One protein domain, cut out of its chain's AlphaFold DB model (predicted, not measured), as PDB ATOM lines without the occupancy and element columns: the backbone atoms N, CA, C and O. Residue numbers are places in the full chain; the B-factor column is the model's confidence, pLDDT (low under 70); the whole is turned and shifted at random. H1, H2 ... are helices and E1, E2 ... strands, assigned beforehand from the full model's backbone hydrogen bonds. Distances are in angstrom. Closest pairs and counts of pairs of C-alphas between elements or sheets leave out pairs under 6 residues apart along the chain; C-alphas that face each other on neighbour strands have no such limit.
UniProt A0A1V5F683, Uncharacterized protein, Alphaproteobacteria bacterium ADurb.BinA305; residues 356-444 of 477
ATOM      1  N   LEU A 356      19.136 -13.137   2.624       98.38
ATOM      2  CA  LEU A 356      19.222 -13.575   4.015       98.38
ATOM      3  C   LEU A 356      17.819 -13.615   4.610       98.38
ATOM      4  O   LEU A 356      17.083 -12.641   4.485       98.38
ATOM      5  N   GLN A 357      17.492 -14.688   5.313       98.38
ATOM      6  CA  GLN A 357      16.372 -14.768   6.236       98.38
ATOM      7  C   GLN A 357      16.874 -15.323   7.570       98.38
ATOM      8  O   GLN A 357      17.664 -16.263   7.602       98.38
ATOM      9  N   VAL A 358      16.433 -14.720   8.665       98.56
ATOM     10  CA  VAL A 358      16.708 -15.155  10.031       98.56
ATOM     11  C   VAL A 358      15.405 -15.060  10.806       98.56
ATOM     12  O   VAL A 358      14.848 -13.967  10.937       98.56
ATOM     13  N   ASP A 359      14.916 -16.188  11.307       98.25
ATOM     14  CA  ASP A 359      13.642 -16.220  12.030       98.25
ATOM     15  C   ASP A 359      13.799 -15.644  13.445       98.25
ATOM     16  O   ASP A 359      12.922 -14.926  13.931       98.25
ATOM     17  N   ARG A 360      14.949 -15.896  14.080       97.81
ATOM     18  CA  ARG A 360      15.329 -15.332  15.375       97.81
ATOM     19  C   ARG A 360      16.738 -14.732  15.321       97.81
ATOM     20  O   ARG A 360      17.741 -15.417  15.471       97.81
ATOM     21  N   PHE A 361      16.829 -13.428  15.103       98.44
ATOM     22  CA  PHE A 361      18.089 -12.692  15.117       98.44
ATOM     23  C   PHE A 361      18.273 -11.993  16.465       98.44
ATOM     24  O   PHE A 361      17.529 -11.076  16.811       98.44
ATOM     25  N   GLU A 362      19.271 -12.415  17.235       98.19
ATOM     26  CA  GLU A 362      19.618 -11.840  18.530       98.19
ATOM     27  C   GLU A 362      20.974 -11.125  18.459       98.19
ATOM     28  O   GLU A 362      22.027 -11.741  18.276       98.19
ATOM     29  N   VAL A 363      20.949  -9.797  18.611       98.12
ATOM     30  CA  VAL A 363      22.147  -8.946  18.595       98.12
ATOM     31  C   VAL A 363      22.334  -8.306  19.961       98.12
ATOM     32  O   VAL A 363      21.520  -7.469  20.355       98.12
ATOM     33  N   GLY A 364      23.410  -8.671  20.661       97.38
ATOM     34  CA  GLY A 364      23.662  -8.203  22.030       97.38
ATOM     35  C   GLY A 364      24.138  -6.750  22.123       97.38
ATOM     36  O   GLY A 364      23.683  -6.004  22.985       97.38
ATOM     37  N   GLU A 365      25.043  -6.332  21.239       97.88
ATOM     38  CA  GLU A 365      25.632  -4.989  21.249       97.88
ATOM     39  C   GLU A 365      25.544  -4.335  19.868       97.88
ATOM     40  O   GLU A 365      24.867  -3.316  19.723       97.88
ATOM     41  N   ARG A 366      26.192  -4.907  18.843       97.75
ATOM     42  CA  ARG A 366      26.246  -4.287  17.510       97.75
ATOM     43  C   ARG A 366      26.500  -5.284  16.384       97.75
ATOM     44  O   ARG A 366      27.494  -5.995  16.403       97.75
ATOM     45  N   MET A 367      25.685  -5.234  15.337       98.44
ATOM     46  CA  MET A 367      25.844  -6.050  14.133       98.44
ATOM     47  C   MET A 367      25.743  -5.179  12.882       98.44
ATOM     48  O   MET A 367      24.891  -4.291  12.795       98.44
ATOM     49  N   VAL A 368      26.601  -5.437  11.896       98.50
ATOM     50  CA  VAL A 368      26.503  -4.819  10.567       98.50
ATOM     51  C   VAL A 368      26.205  -5.896   9.541       98.50
ATOM     52  O   VAL A 368      27.004  -6.811   9.370       98.50
ATOM     53  N   VAL A 369      25.095  -5.757   8.818       98.56
ATOM     54  CA  VAL A 369      24.733  -6.652   7.714       98.56
ATOM     55  C   VAL A 369      24.863  -5.885   6.403       98.56
ATOM     56  O   VAL A 369      24.298  -4.800   6.258       98.56
ATOM     57  N   THR A 370      25.623  -6.411   5.449       98.38
ATOM     58  CA  THR A 370      25.893  -5.731   4.176       98.38
ATOM     59  C   THR A 370      25.564  -6.627   2.997       98.38
ATOM     60  O   THR A 370      25.977  -7.777   2.961       98.38
ATOM     61  N   ASN A 371      24.895  -6.082   1.987       97.62
ATOM     62  CA  ASN A 371      24.826  -6.642   0.639       97.62
ATOM     63  C   ASN A 371      25.175  -5.535  -0.388       97.62
ATOM     64  O   ASN A 371      25.402  -4.388   0.015       97.62
ATOM     65  N   PRO A 372      25.230  -5.813  -1.706       97.62
ATOM     66  CA  PRO A 372      25.593  -4.803  -2.703       97.62
ATOM     67  C   PRO A 372      24.721  -3.534  -2.727       97.62
ATOM     68  O   PRO A 372      25.183  -2.502  -3.208       97.62
ATOM     69  N   GLN A 373      23.475  -3.586  -2.244       97.38
ATOM     70  CA  GLN A 373      22.535  -2.454  -2.247       97.38
ATOM     71  C   GLN A 373      22.277  -1.836  -0.866       97.38
ATOM     72  O   GLN A 373      21.696  -0.753  -0.794       97.38
ATOM     73  N   THR A 374      22.660  -2.509   0.217       98.00
ATOM     74  CA  THR A 374      22.218  -2.172   1.571       98.00
ATOM     75  C   THR A 374      23.319  -2.396   2.587       98.00
ATOM     76  O   THR A 374      23.865  -3.490   2.709       98.00
ATOM     77  N   ARG A 375      23.577  -1.366   3.389       98.00
ATOM     78  CA  ARG A 375      24.324  -1.423   4.643       98.00
ATOM     79  C   ARG A 375      23.351  -1.216   5.797       98.00
ATOM     80  O   ARG A 375      22.946  -0.087   6.075       98.00
ATOM     81  N   LEU A 376      22.999  -2.310   6.455       98.12
ATOM     82  CA  LEU A 376      22.117  -2.360   7.612       98.12
ATOM     83  C   LEU A 376      22.950  -2.325   8.898       98.12
ATOM     84  O   LEU A 376      23.885  -3.110   9.063       98.12
ATOM     85  N   LEU A 377      22.599  -1.427   9.814       98.31
ATOM     86  CA  LEU A 377      23.163  -1.383  11.159       98.31
ATOM     87  C   LEU A 377      22.120  -1.814  12.184       98.31
ATOM     88  O   LEU A 377      21.006  -1.301  12.185       98.31
ATOM     89  N   ILE A 378      22.524  -2.679  13.107       97.88
ATOM     90  CA  ILE A 378      21.803  -2.962  14.347       97.88
ATOM     91  C   ILE A 378      22.734  -2.555  15.489       97.88
ATOM     92  O   ILE A 378      23.847  -3.070  15.587       97.88
ATOM     93  N   ASP A 379      22.318  -1.607  16.323       96.44
ATOM     94  CA  ASP A 379      23.132  -1.088  17.428       96.44
ATOM     95  C   ASP A 379      22.252  -0.886  18.662       96.44
ATOM     96  O   ASP A 379      21.340  -0.059  18.653       96.44
ATOM     97  N   GLN A 380      22.519  -1.658  19.716       95.81
ATOM     98  CA  GLN A 380      21.731  -1.647  20.949       95.81
ATOM     99  C   GLN A 380      22.189  -0.574  21.944       95.81
ATOM    100  O   GLN A 380      21.522  -0.340  22.950       95.81
ATOM    101  N   GLN A 381      23.328   0.077  21.690       92.75
ATOM    102  CA  GLN A 381      23.929   1.047  22.605       92.75
ATOM    103  C   GLN A 381      23.803   2.487  22.096       92.75
ATOM    104  O   GLN A 381      23.759   3.422  22.899       92.75
ATOM    105  N   ASN A 382      23.745   2.690  20.777       89.94
ATOM    106  CA  ASN A 382      23.729   4.016  20.172       89.94
ATOM    107  C   ASN A 382      22.588   4.222  19.165       89.94
ATOM    108  O   ASN A 382      22.644   3.823  18.002       89.94
ATOM    109  N   PHE A 383      21.600   4.995  19.614       84.38
ATOM    110  CA  PHE A 383      20.397   5.370  18.871       84.38
ATOM    111  C   PHE A 383      20.571   6.551  17.916       84.38
ATOM    112  O   PHE A 383      19.637   6.909  17.202       84.38
ATOM    113  N   ARG A 384      21.724   7.228  17.939       90.19
ATOM    114  CA  ARG A 384      21.954   8.377  17.053       90.19
ATOM    115  C   ARG A 384      22.031   7.897  15.608       90.19
ATOM    116  O   ARG A 384      22.422   6.761  15.364       90.19
ATOM    117  N   LEU A 385      21.701   8.776  14.663       90.44
ATOM    118  CA  LEU A 385      21.840   8.494  13.235       90.44
ATOM    119  C   LEU A 385      23.318   8.281  12.886       90.44
ATOM    120  O   LEU A 385      24.146   9.158  13.141       90.44
ATOM    121  N   GLN A 386      23.643   7.121  12.309       92.12
ATOM    122  CA  GLN A 386      25.031   6.730  12.009       92.12
ATOM    123  C   GLN A 386      25.347   6.674  10.502       92.12
ATOM    124  O   GLN A 386      26.412   6.198  10.113       92.12
ATOM    125  N   GLY A 387      24.447   7.158   9.639       90.88
ATOM    126  CA  GLY A 387      24.689   7.282   8.192       90.88
ATOM    127  C   GLY A 387      24.642   5.969   7.397       90.88
ATOM    128  O   GLY A 387      25.131   5.925   6.263       90.88
ATOM    129  N   TYR A 388      24.066   4.914   7.974       95.94
ATOM    130  CA  TYR A 388      23.784   3.647   7.293       95.94
ATOM    131  C   TYR A 388      22.559   3.774   6.376       95.94
ATOM    132  O   TYR A 388      21.872   4.793   6.389       95.94
ATOM    133  N   ASP A 389      22.320   2.776   5.523       96.75
ATOM    134  CA  ASP A 389      21.156   2.808   4.632       96.75
ATOM    135  C   ASP A 389      19.866   2.523   5.403       96.75
ATOM    136  O   ASP A 389      18.842   3.155   5.144       96.75
ATOM    137  N   VAL A 390      19.944   1.609   6.375       96.81
ATOM    138  CA  VAL A 390      18.901   1.335   7.367       96.81
ATOM    139  C   VAL A 390      19.549   1.103   8.732       96.81
ATOM    140  O   VAL A 390      20.615   0.488   8.823       96.81
ATOM    141  N   GLN A 391      18.913   1.598   9.792       97.19
ATOM    142  CA  GLN A 391      19.339   1.412  11.179       97.19
ATOM    143  C   GLN A 391      18.183   0.851  12.014       97.19
ATOM    144  O   GLN A 391      17.106   1.447  12.065       97.19
ATOM    145  N   LEU A 392      18.417  -0.283  12.673       96.31
ATOM    146  CA  LEU A 392      17.451  -0.992  13.513       96.31
ATOM    147  C   LEU A 392      17.874  -0.993  14.983       96.31
ATOM    148  O   LEU A 392      19.057  -0.874  15.312       96.31
ATOM    149  N   TYR A 393      16.888  -1.175  15.853       94.88
ATOM    150  CA  TYR A 393      17.064  -1.378  17.285       94.88
ATOM    151  C   TYR A 393      16.024  -2.365  17.820       94.88
ATOM    152  O   TYR A 393      14.848  -2.274  17.469       94.88
ATOM    153  N   SER A 394      16.442  -3.270  18.704       94.38
ATOM    154  CA  SER A 394      15.542  -4.237  19.351       94.38
ATOM    155  C   SER A 394      15.638  -4.233  20.880       94.38
ATOM    156  O   SER A 394      14.872  -4.919  21.550       94.38
ATOM    157  N   GLY A 395      16.578  -3.479  21.460       90.00
ATOM    158  CA  GLY A 395      16.870  -3.515  22.896       90.00
ATOM    159  C   GLY A 395      17.471  -4.836  23.364       90.00
ATOM    160  O   GLY A 395      17.322  -5.191  24.529       90.00
ATOM    161  N   GLY A 396      18.105  -5.576  22.450       90.06
ATOM    162  CA  GLY A 396      18.663  -6.906  22.698       90.06
ATOM    163  C   GLY A 396      17.639  -8.041  22.621       90.06
ATOM    164  O   GLY A 396      18.024  -9.202  22.709       90.06
ATOM    165  N   ALA A 397      16.349  -7.740  22.425       94.38
ATOM    166  CA  ALA A 397      15.355  -8.775  22.174       94.38
ATOM    167  C   ALA A 397      15.580  -9.413  20.785       94.38
ATOM    168  O   ALA A 397      15.950  -8.696  19.845       94.38
ATOM    169  N   PRO A 398      15.342 -10.726  20.637       96.62
ATOM    170  CA  PRO A 398      15.357 -11.395  19.342       96.62
ATOM    171  C   PRO A 398      14.236 -10.892  18.431       96.62
ATOM    172  O   PRO A 398      13.135 -10.617  18.910       96.62
ATOM    173  N   PHE A 399      14.510 -10.809  17.134       97.88
ATOM    174  CA  PHE A 399      13.585 -10.300  16.117       97.88
ATOM    175  C   PHE A 399      13.778 -11.041  14.786       97.88
ATOM    176  O   PHE A 399      14.842 -11.608  14.545       97.88
ATOM    177  N   ALA A 400      12.782 -11.032  13.908       97.81
ATOM    178  CA  ALA A 400      12.896 -11.611  12.574       97.81
ATOM    179  C   ALA A 400      13.539 -10.615  11.596       97.81
ATOM    180  O   ALA A 400      13.255  -9.410  11.616       97.81
ATOM    181  N   LEU A 401      14.384 -11.114  10.692       98.38
ATOM    182  CA  LEU A 401      15.005 -10.314   9.640       98.38
ATOM    183  C   LEU A 401      15.015 -11.070   8.315       98.38
ATOM    184  O   LEU A 401      15.603 -12.139   8.214       98.38
ATOM    185  N   ALA A 402      14.476 -10.460   7.266       97.81
ATOM    186  CA  ALA A 402      14.747 -10.856   5.891       97.81
ATOM    187  C   ALA A 402      15.342  -9.683   5.103       97.81
ATOM    188  O   ALA A 402      14.881  -8.548   5.224       97.81
ATOM    189  N   LEU A 403      16.356  -9.966   4.288       97.81
ATOM    190  CA  LEU A 403      17.071  -9.010   3.452       97.81
ATOM    191  C   LEU A 403      17.202  -9.561   2.022       97.81
ATOM    192  O   LEU A 403      17.914 -10.539   1.781       97.81
ATOM    193  N   ASP A 404      16.558  -8.885   1.069       96.56
ATOM    194  CA  ASP A 404      16.718  -9.089  -0.378       96.56
ATOM    195  C   ASP A 404      17.029  -7.740  -1.029       96.56
ATOM    196  O   ASP A 404      16.164  -6.868  -1.132       96.56
ATOM    197  N   ARG A 405      18.273  -7.556  -1.483       94.62
ATOM    198  CA  ARG A 405      18.736  -6.314  -2.123       94.62
ATOM    199  C   ARG A 405      18.439  -5.091  -1.242       94.62
ATOM    200  O   ARG A 405      19.096  -4.930  -0.217       94.62
ATOM    201  N   ASN A 406      17.490  -4.235  -1.623       95.25
ATOM    202  CA  ASN A 406      17.073  -3.027  -0.896       95.25
ATOM    203  C   ASN A 406      15.749  -3.184  -0.117       95.25
ATOM    204  O   ASN A 406      15.250  -2.193   0.421       95.25
ATOM    205  N   LEU A 407      15.183  -4.393  -0.078       96.25
ATOM    206  CA  LEU A 407      14.005  -4.746   0.705       96.25
ATOM    207  C   LEU A 407      14.433  -5.394   2.023       96.25
ATOM    208  O   LEU A 407      15.178  -6.375   2.031       96.25
ATOM    209  N   ILE A 408      13.907  -4.865   3.124       97.75
ATOM    210  CA  ILE A 408      14.075  -5.409   4.470       97.75
ATOM    211  C   ILE A 408      12.695  -5.721   5.039       97.75
ATOM    212  O   ILE A 408      11.823  -4.852   5.070       97.75
ATOM    213  N   ALA A 409      12.494  -6.945   5.515       97.06
ATOM    214  CA  ALA A 409      11.335  -7.299   6.324       97.06
ATOM    215  C   ALA A 409      11.791  -7.578   7.756       97.06
ATOM    216  O   ALA A 409      12.720  -8.357   7.962       97.06
ATOM    217  N   THR A 410      11.184  -6.913   8.736       97.31
ATOM    218  CA  THR A 410      11.549  -7.064  10.148       97.31
ATOM    219  C   THR A 410      10.420  -6.631  11.077       97.31
ATOM    220  O   THR A 410       9.630  -5.754  10.737       97.31
ATOM    221  N   ASP A 411      10.355  -7.224  12.263       93.94
ATOM    222  CA  ASP A 411       9.521  -6.788  13.391       93.94
ATOM    223  C   ASP A 411      10.305  -5.943  14.420       93.94
ATOM    224  O   ASP A 411       9.751  -5.518  15.436       93.94
ATOM    225  N   SER A 412      11.576  -5.638  14.137       94.50
ATOM    226  CA  SER A 412      12.401  -4.724  14.929       94.50
ATOM    227  C   SER A 412      12.024  -3.257  14.704       94.50
ATOM    228  O   SER A 412      11.530  -2.855  13.648       94.50
ATOM    229  N   PHE A 413      12.339  -2.408  15.684       91.62
ATOM    230  CA  PHE A 413      12.140  -0.965  15.574       91.62
ATOM    231  C   PHE A 413      13.109  -0.330  14.559       91.62
ATOM    232  O   PHE A 413      14.318  -0.565  14.615       91.62
ATOM    233  N   VAL A 414      12.583   0.509  13.657       94.00
ATOM    234  CA  VAL A 414      13.343   1.182  12.587       94.00
ATOM    235  C   VAL A 414      13.686   2.612  13.003       94.00
ATOM    236  O   VAL A 414      12.817   3.482  13.056       94.00
ATOM    237  N   ILE A 415      14.965   2.876  13.269       92.44
ATOM    238  CA  ILE A 415      15.454   4.217  13.628       92.44
ATOM    239  C   ILE A 415      15.517   5.103  12.385       92.44
ATOM    240  O   ILE A 415      14.978   6.210  12.383       92.44
ATOM    241  N   ASP A 416      16.166   4.604  11.334       93.19
ATOM    242  CA  ASP A 416      16.424   5.341  10.100       93.19
ATOM    243  C   ASP A 416      16.326   4.426   8.884       93.19
ATOM    244  O   ASP A 416      16.651   3.237   8.962       93.19
ATOM    245  N   ARG A 417      15.898   4.995   7.757       93.50
ATOM    246  CA  ARG A 417      15.946   4.351   6.445       93.50
ATOM    247  C   ARG A 417      16.110   5.403   5.358       93.50
ATOM    248  O   ARG A 417      15.456   6.445   5.383       93.50
ATOM    249  N   ARG A 418      16.917   5.106   4.346       92.00
ATOM    250  CA  ARG A 418      16.971   5.922   3.131       92.00
ATOM    251  C   ARG A 418      15.717   5.719   2.286       92.00
ATOM    252  O   ARG A 418      15.158   4.631   2.225       92.00
ATOM    253  N   ALA A 419      15.336   6.753   1.537       87.62
ATOM    254  CA  ALA A 419      14.186   6.706   0.630       87.62
ATOM    255  C   ALA A 419      14.305   5.628  -0.471       87.62
ATOM    256  O   ALA A 419      13.296   5.195  -1.017       87.62
ATOM    257  N   SER A 420      15.527   5.186  -0.795       91.56
ATOM    258  CA  SER A 420      15.801   4.091  -1.736       91.56
ATOM    259  C   SER A 420      15.509   2.691  -1.184       91.56
ATOM    260  O   SER A 420      15.583   1.718  -1.938       91.56
ATOM    261  N   HIS A 421      15.212   2.577   0.113       94.69
ATOM    262  CA  HIS A 421      15.050   1.312   0.822       94.69
ATOM    263  C   HIS A 421      13.611   1.129   1.287       94.69
ATOM    264  O   HIS A 421      12.982   2.044   1.829       94.69
ATOM    265  N   GLU A 422      13.100  -0.080   1.083       93.44
ATOM    266  CA  GLU A 422      11.769  -0.476   1.525       93.44
ATOM    267  C   GLU A 422      11.894  -1.310   2.800       93.44
ATOM    268  O   GLU A 422      12.587  -2.328   2.809       93.44
ATOM    269  N   VAL A 423      11.217  -0.886   3.872       94.06
ATOM    270  CA  VAL A 423      11.172  -1.623   5.138       94.06
ATOM    271  C   VAL A 423       9.729  -2.024   5.436       94.06
ATOM    272  O   VAL A 423       8.833  -1.176   5.446       94.06
ATOM    273  N   ARG A 424       9.492  -3.319   5.652       93.81
ATOM    274  CA  ARG A 424       8.168  -3.894   5.926       93.81
ATOM    275  C   ARG A 424       8.146  -4.570   7.289       93.81
ATOM    276  O   ARG A 424       9.053  -5.324   7.614       93.81
ATOM    277  N   GLY A 425       7.085  -4.321   8.040       88.88
ATOM    278  CA  GLY A 425       6.753  -5.027   9.268       88.88
ATOM    279  C   GLY A 425       5.570  -5.973   9.080       88.88
ATOM    280  O   GLY A 425       5.028  -6.072   7.973       88.88
ATOM    281  N   PRO A 426       5.135  -6.642  10.162       81.81
ATOM    282  CA  PRO A 426       4.021  -7.592  10.129       81.81
ATOM    283  C   PRO A 426       2.711  -6.977   9.612       81.81
ATOM    284  O   PRO A 426       1.974  -7.621   8.869       81.81
ATOM    285  N   ASP A 427       2.460  -5.708   9.951       82.38
ATOM    286  CA  ASP A 427       1.213  -4.995   9.644       82.38
ATOM    287  C   ASP A 427       1.301  -4.095   8.394       82.38
ATOM    288  O   ASP A 427       0.370  -3.344   8.092       82.38
ATOM    289  N   GLY A 428       2.413  -4.148   7.650       84.31
ATOM    290  CA  GLY A 428       2.631  -3.351   6.438       84.31
ATOM    291  C   GLY A 428       3.926  -2.526   6.453       84.31
ATOM    292  O   GLY A 428       4.854  -2.837   7.197       84.31
ATOM    293  N   PRO A 429       4.042  -1.494   5.596       83.38
ATOM    294  CA  PRO A 429       5.247  -0.667   5.505       83.38
ATOM    295  C   PRO A 429       5.584   0.034   6.827       83.38
ATOM    296  O   PRO A 429       4.710   0.635   7.453       83.38
ATOM    297  N   LEU A 430       6.859   0.006   7.218       81.75
ATOM    298  CA  LEU A 430       7.360   0.704   8.402       81.75
ATOM    299  C   LEU A 430       7.971   2.053   8.006       81.75
ATOM    300  O   LEU A 430       8.871   2.124   7.166       81.75
ATOM    301  N   ALA A 431       7.488   3.125   8.635       78.31
ATOM    302  CA  ALA A 431       8.125   4.438   8.571       78.31
ATOM    303  C   ALA A 431       9.255   4.514   9.608       78.31
ATOM    304  O   ALA A 431       9.131   3.949  10.696       78.31
ATOM    305  N   SER A 432      10.341   5.221   9.291       79.19
ATOM    306  CA  SER A 432      11.381   5.488  10.292       79.19
ATOM    307  C   SER A 432      10.913   6.529  11.315       79.19
ATOM    308  O   SER A 432       9.973   7.294  11.071       79.19
ATOM    309  N   VAL A 433      11.599   6.612  12.459       77.25
ATOM    310  CA  VAL A 433      11.359   7.681  13.450       77.25
ATOM    311  C   VAL A 433      11.538   9.064  12.830       77.25
ATOM    312  O   VAL A 433      10.782   9.984  13.147       77.25
ATOM    313  N   VAL A 434      12.515   9.209  11.934       74.69
ATOM    314  CA  VAL A 434      12.780  10.460  11.217       74.69
ATOM    315  C   VAL A 434      11.570  10.845  10.365       74.69
ATOM    316  O   VAL A 434      11.050  11.944  10.524       74.69
ATOM    317  N   GLU A 435      11.046   9.918   9.562       77.06
ATOM    318  CA  GLU A 435       9.875  10.162   8.710       77.06
ATOM    319  C   GLU A 435       8.613  10.467   9.520       77.06
ATOM    320  O   GLU A 435       7.831  11.347   9.155       77.06
ATOM    321  N   TYR A 436       8.407   9.769  10.641       73.50
ATOM    322  CA  TYR A 436       7.284  10.055  11.529       73.50
ATOM    323  C   TYR A 436       7.406  11.452  12.147       73.50
ATOM    324  O   TYR A 436       6.438  12.210  12.166       73.50
ATOM    325  N   THR A 437       8.605  11.822  12.603       71.88
ATOM    326  CA  THR A 437       8.871  13.141  13.190       71.88
ATOM    327  C   THR A 437       8.686  14.249  12.156       71.88
ATOM    328  O   THR A 437       8.044  15.253  12.453       71.88
ATOM    329  N   GLU A 438       9.177  14.060  10.931       74.75
ATOM    330  CA  GLU A 438       8.974  14.998   9.824       74.75
ATOM    331  C   GLU A 438       7.497  15.147   9.465       74.75
ATOM    332  O   GLU A 438       7.025  16.267   9.275       74.75
ATOM    333  N   ARG A 439       6.738  14.045   9.436       72.25
ATOM    334  CA  ARG A 439       5.299  14.077   9.161       72.25
ATOM    335  C   ARG A 439       4.527  14.822  10.246       72.25
ATOM    336  O   ARG A 439       3.717  15.683   9.925       72.25
ATOM    337  N   VAL A 440       4.820  14.555  11.519       68.75
ATOM    338  CA  VAL A 440       4.197  15.260  12.649       68.75
ATOM    339  C   VAL A 440       4.579  16.742  12.650       68.75
ATOM    340  O   VAL A 440       3.721  17.597  12.857       68.75
ATOM    341  N   LEU A 441       5.842  17.079  12.378       63.25
ATOM    342  CA  LEU A 441       6.286  18.471  12.268       63.25
ATOM    343  C   LEU A 441       5.626  19.197  11.090       63.25
ATOM    344  O   LEU A 441       5.271  20.369  11.232       63.25
ATOM    345  N   ALA A 442       5.441  18.516   9.957       62.62
ATOM    346  CA  ALA A 442       4.720  19.041   8.805       62.62
ATOM    347  C   ALA A 442       3.234  19.259   9.126       62.62
ATOM    348  O   ALA A 442       2.703  20.320   8.808       62.62
ATOM    349  N   ASP A 443       2.587  18.322   9.827       61.06
ATOM    350  CA  ASP A 443       1.194  18.451  10.269       61.06
ATOM    351  C   ASP A 443       1.018  19.599  11.284       61.06
ATOM    352  O   ASP A 443       0.039  20.344  11.213       61.06
ATOM    353  N   ILE A 444       1.993  19.820  12.179       58.28
ATOM    354  CA  ILE A 444       2.007  20.970  13.103       58.28
ATOM    355  C   ILE A 444       2.167  22.295  12.340       58.28
ATOM    356  O   ILE A 444       1.515  23.278  12.690       58.28
TER     357      ILE A 444
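Overview. This is residues 356 to 444 of the 477 residues of an uncharacterized protein of Alphaproteobacteria bacterium ADurb.BinA305 (UniProt A0A1V5F683). What does the model look like? One sheet of seven strands is folded back on itself and curled like part of a barrel, E6, E3 and E2 facing E4, E5 and E7 with E1 as the hinge; a single helix, H1, starts beside E6, and its residues 436 to 444 stick out as an arm. What is printed? The printed part has 89 residues, with seven named strands, E1 to E7, followed by one named helix, H1; the class is mixed, helices and strands. How are the strands ordered, and how large is the whole? The mixed sheet runs E6, E3, E2, E1, E4, E5, E7. The whole is compact, with a radius of gyration of the C-alphas of 12.6 A and spans of 38 by 26 by 25 A.

Along the chain. Where does the hinge lie? E1, residues 356 to 371, begins with C-alpha 356 at (19.222, -13.575, 4.015) and bends by 174 degrees at residue 361; its first and last C-alphas are 9.5 A apart. Where are the other strands? E2 is residues 374 to 379, 15.9 A long, E3 390 to 393, E4 399 to 404, 16.8 A long, E5 407 to 410, E6 413 to 417, 11.2 A long, and E7 422 to 425. Where is the helix? H1, residues 433 to 444, is 16.3 A long and ends with C-alpha 444 at (2.007, 20.970, 13.103).

Arrangement. How does E1 join the two leaves? Its pairing is staggered: residues 356 to 361 pair with E4, antiparallel, with N 358 and O 401 2.7 A apart, and residues 366 to 371 pair with E2, antiparallel, with N 376 and O 369 2.8 A apart. E1 and E2 form a hairpin. What follows outward on each side? E3 is parallel to E2, with N 392 and O 377 2.8 A apart, and edge strand E6 is antiparallel to E3, with N 415 and O 391 2.8 A apart. E5 forms an antiparallel hairpin with E4, with N 402 and O 409 2.8 A apart, and edge strand E7 is parallel to E5, with N 424 and O 408 2.8 A apart. Do the edges meet? The closest C-alphas of E6 and E7, those of Arg 417 and Val 423, are 7.8 A apart. How does H1 stand? It only grazes the sheet, with residues 433 to 435; its closest C-alpha pair with E6 is Val 433 and Ile 415, 5.4 A. In H1 every O i to N i+4 pair is within hydrogen-bond range.

Size, cuts and confidence. How far does it reach? The two C-alphas farthest apart, those of Leu 356 and Ile 444, are 39.7 A apart; without the free residues 436 to 444 the body spans 28 by 26 by 26 A. Is there a cut or a long link? The printed part has no cut, and no link is long. Where is confidence low? Residues 440 to 444 are under 70, against a mean pLDDT of the printed part of 90.8.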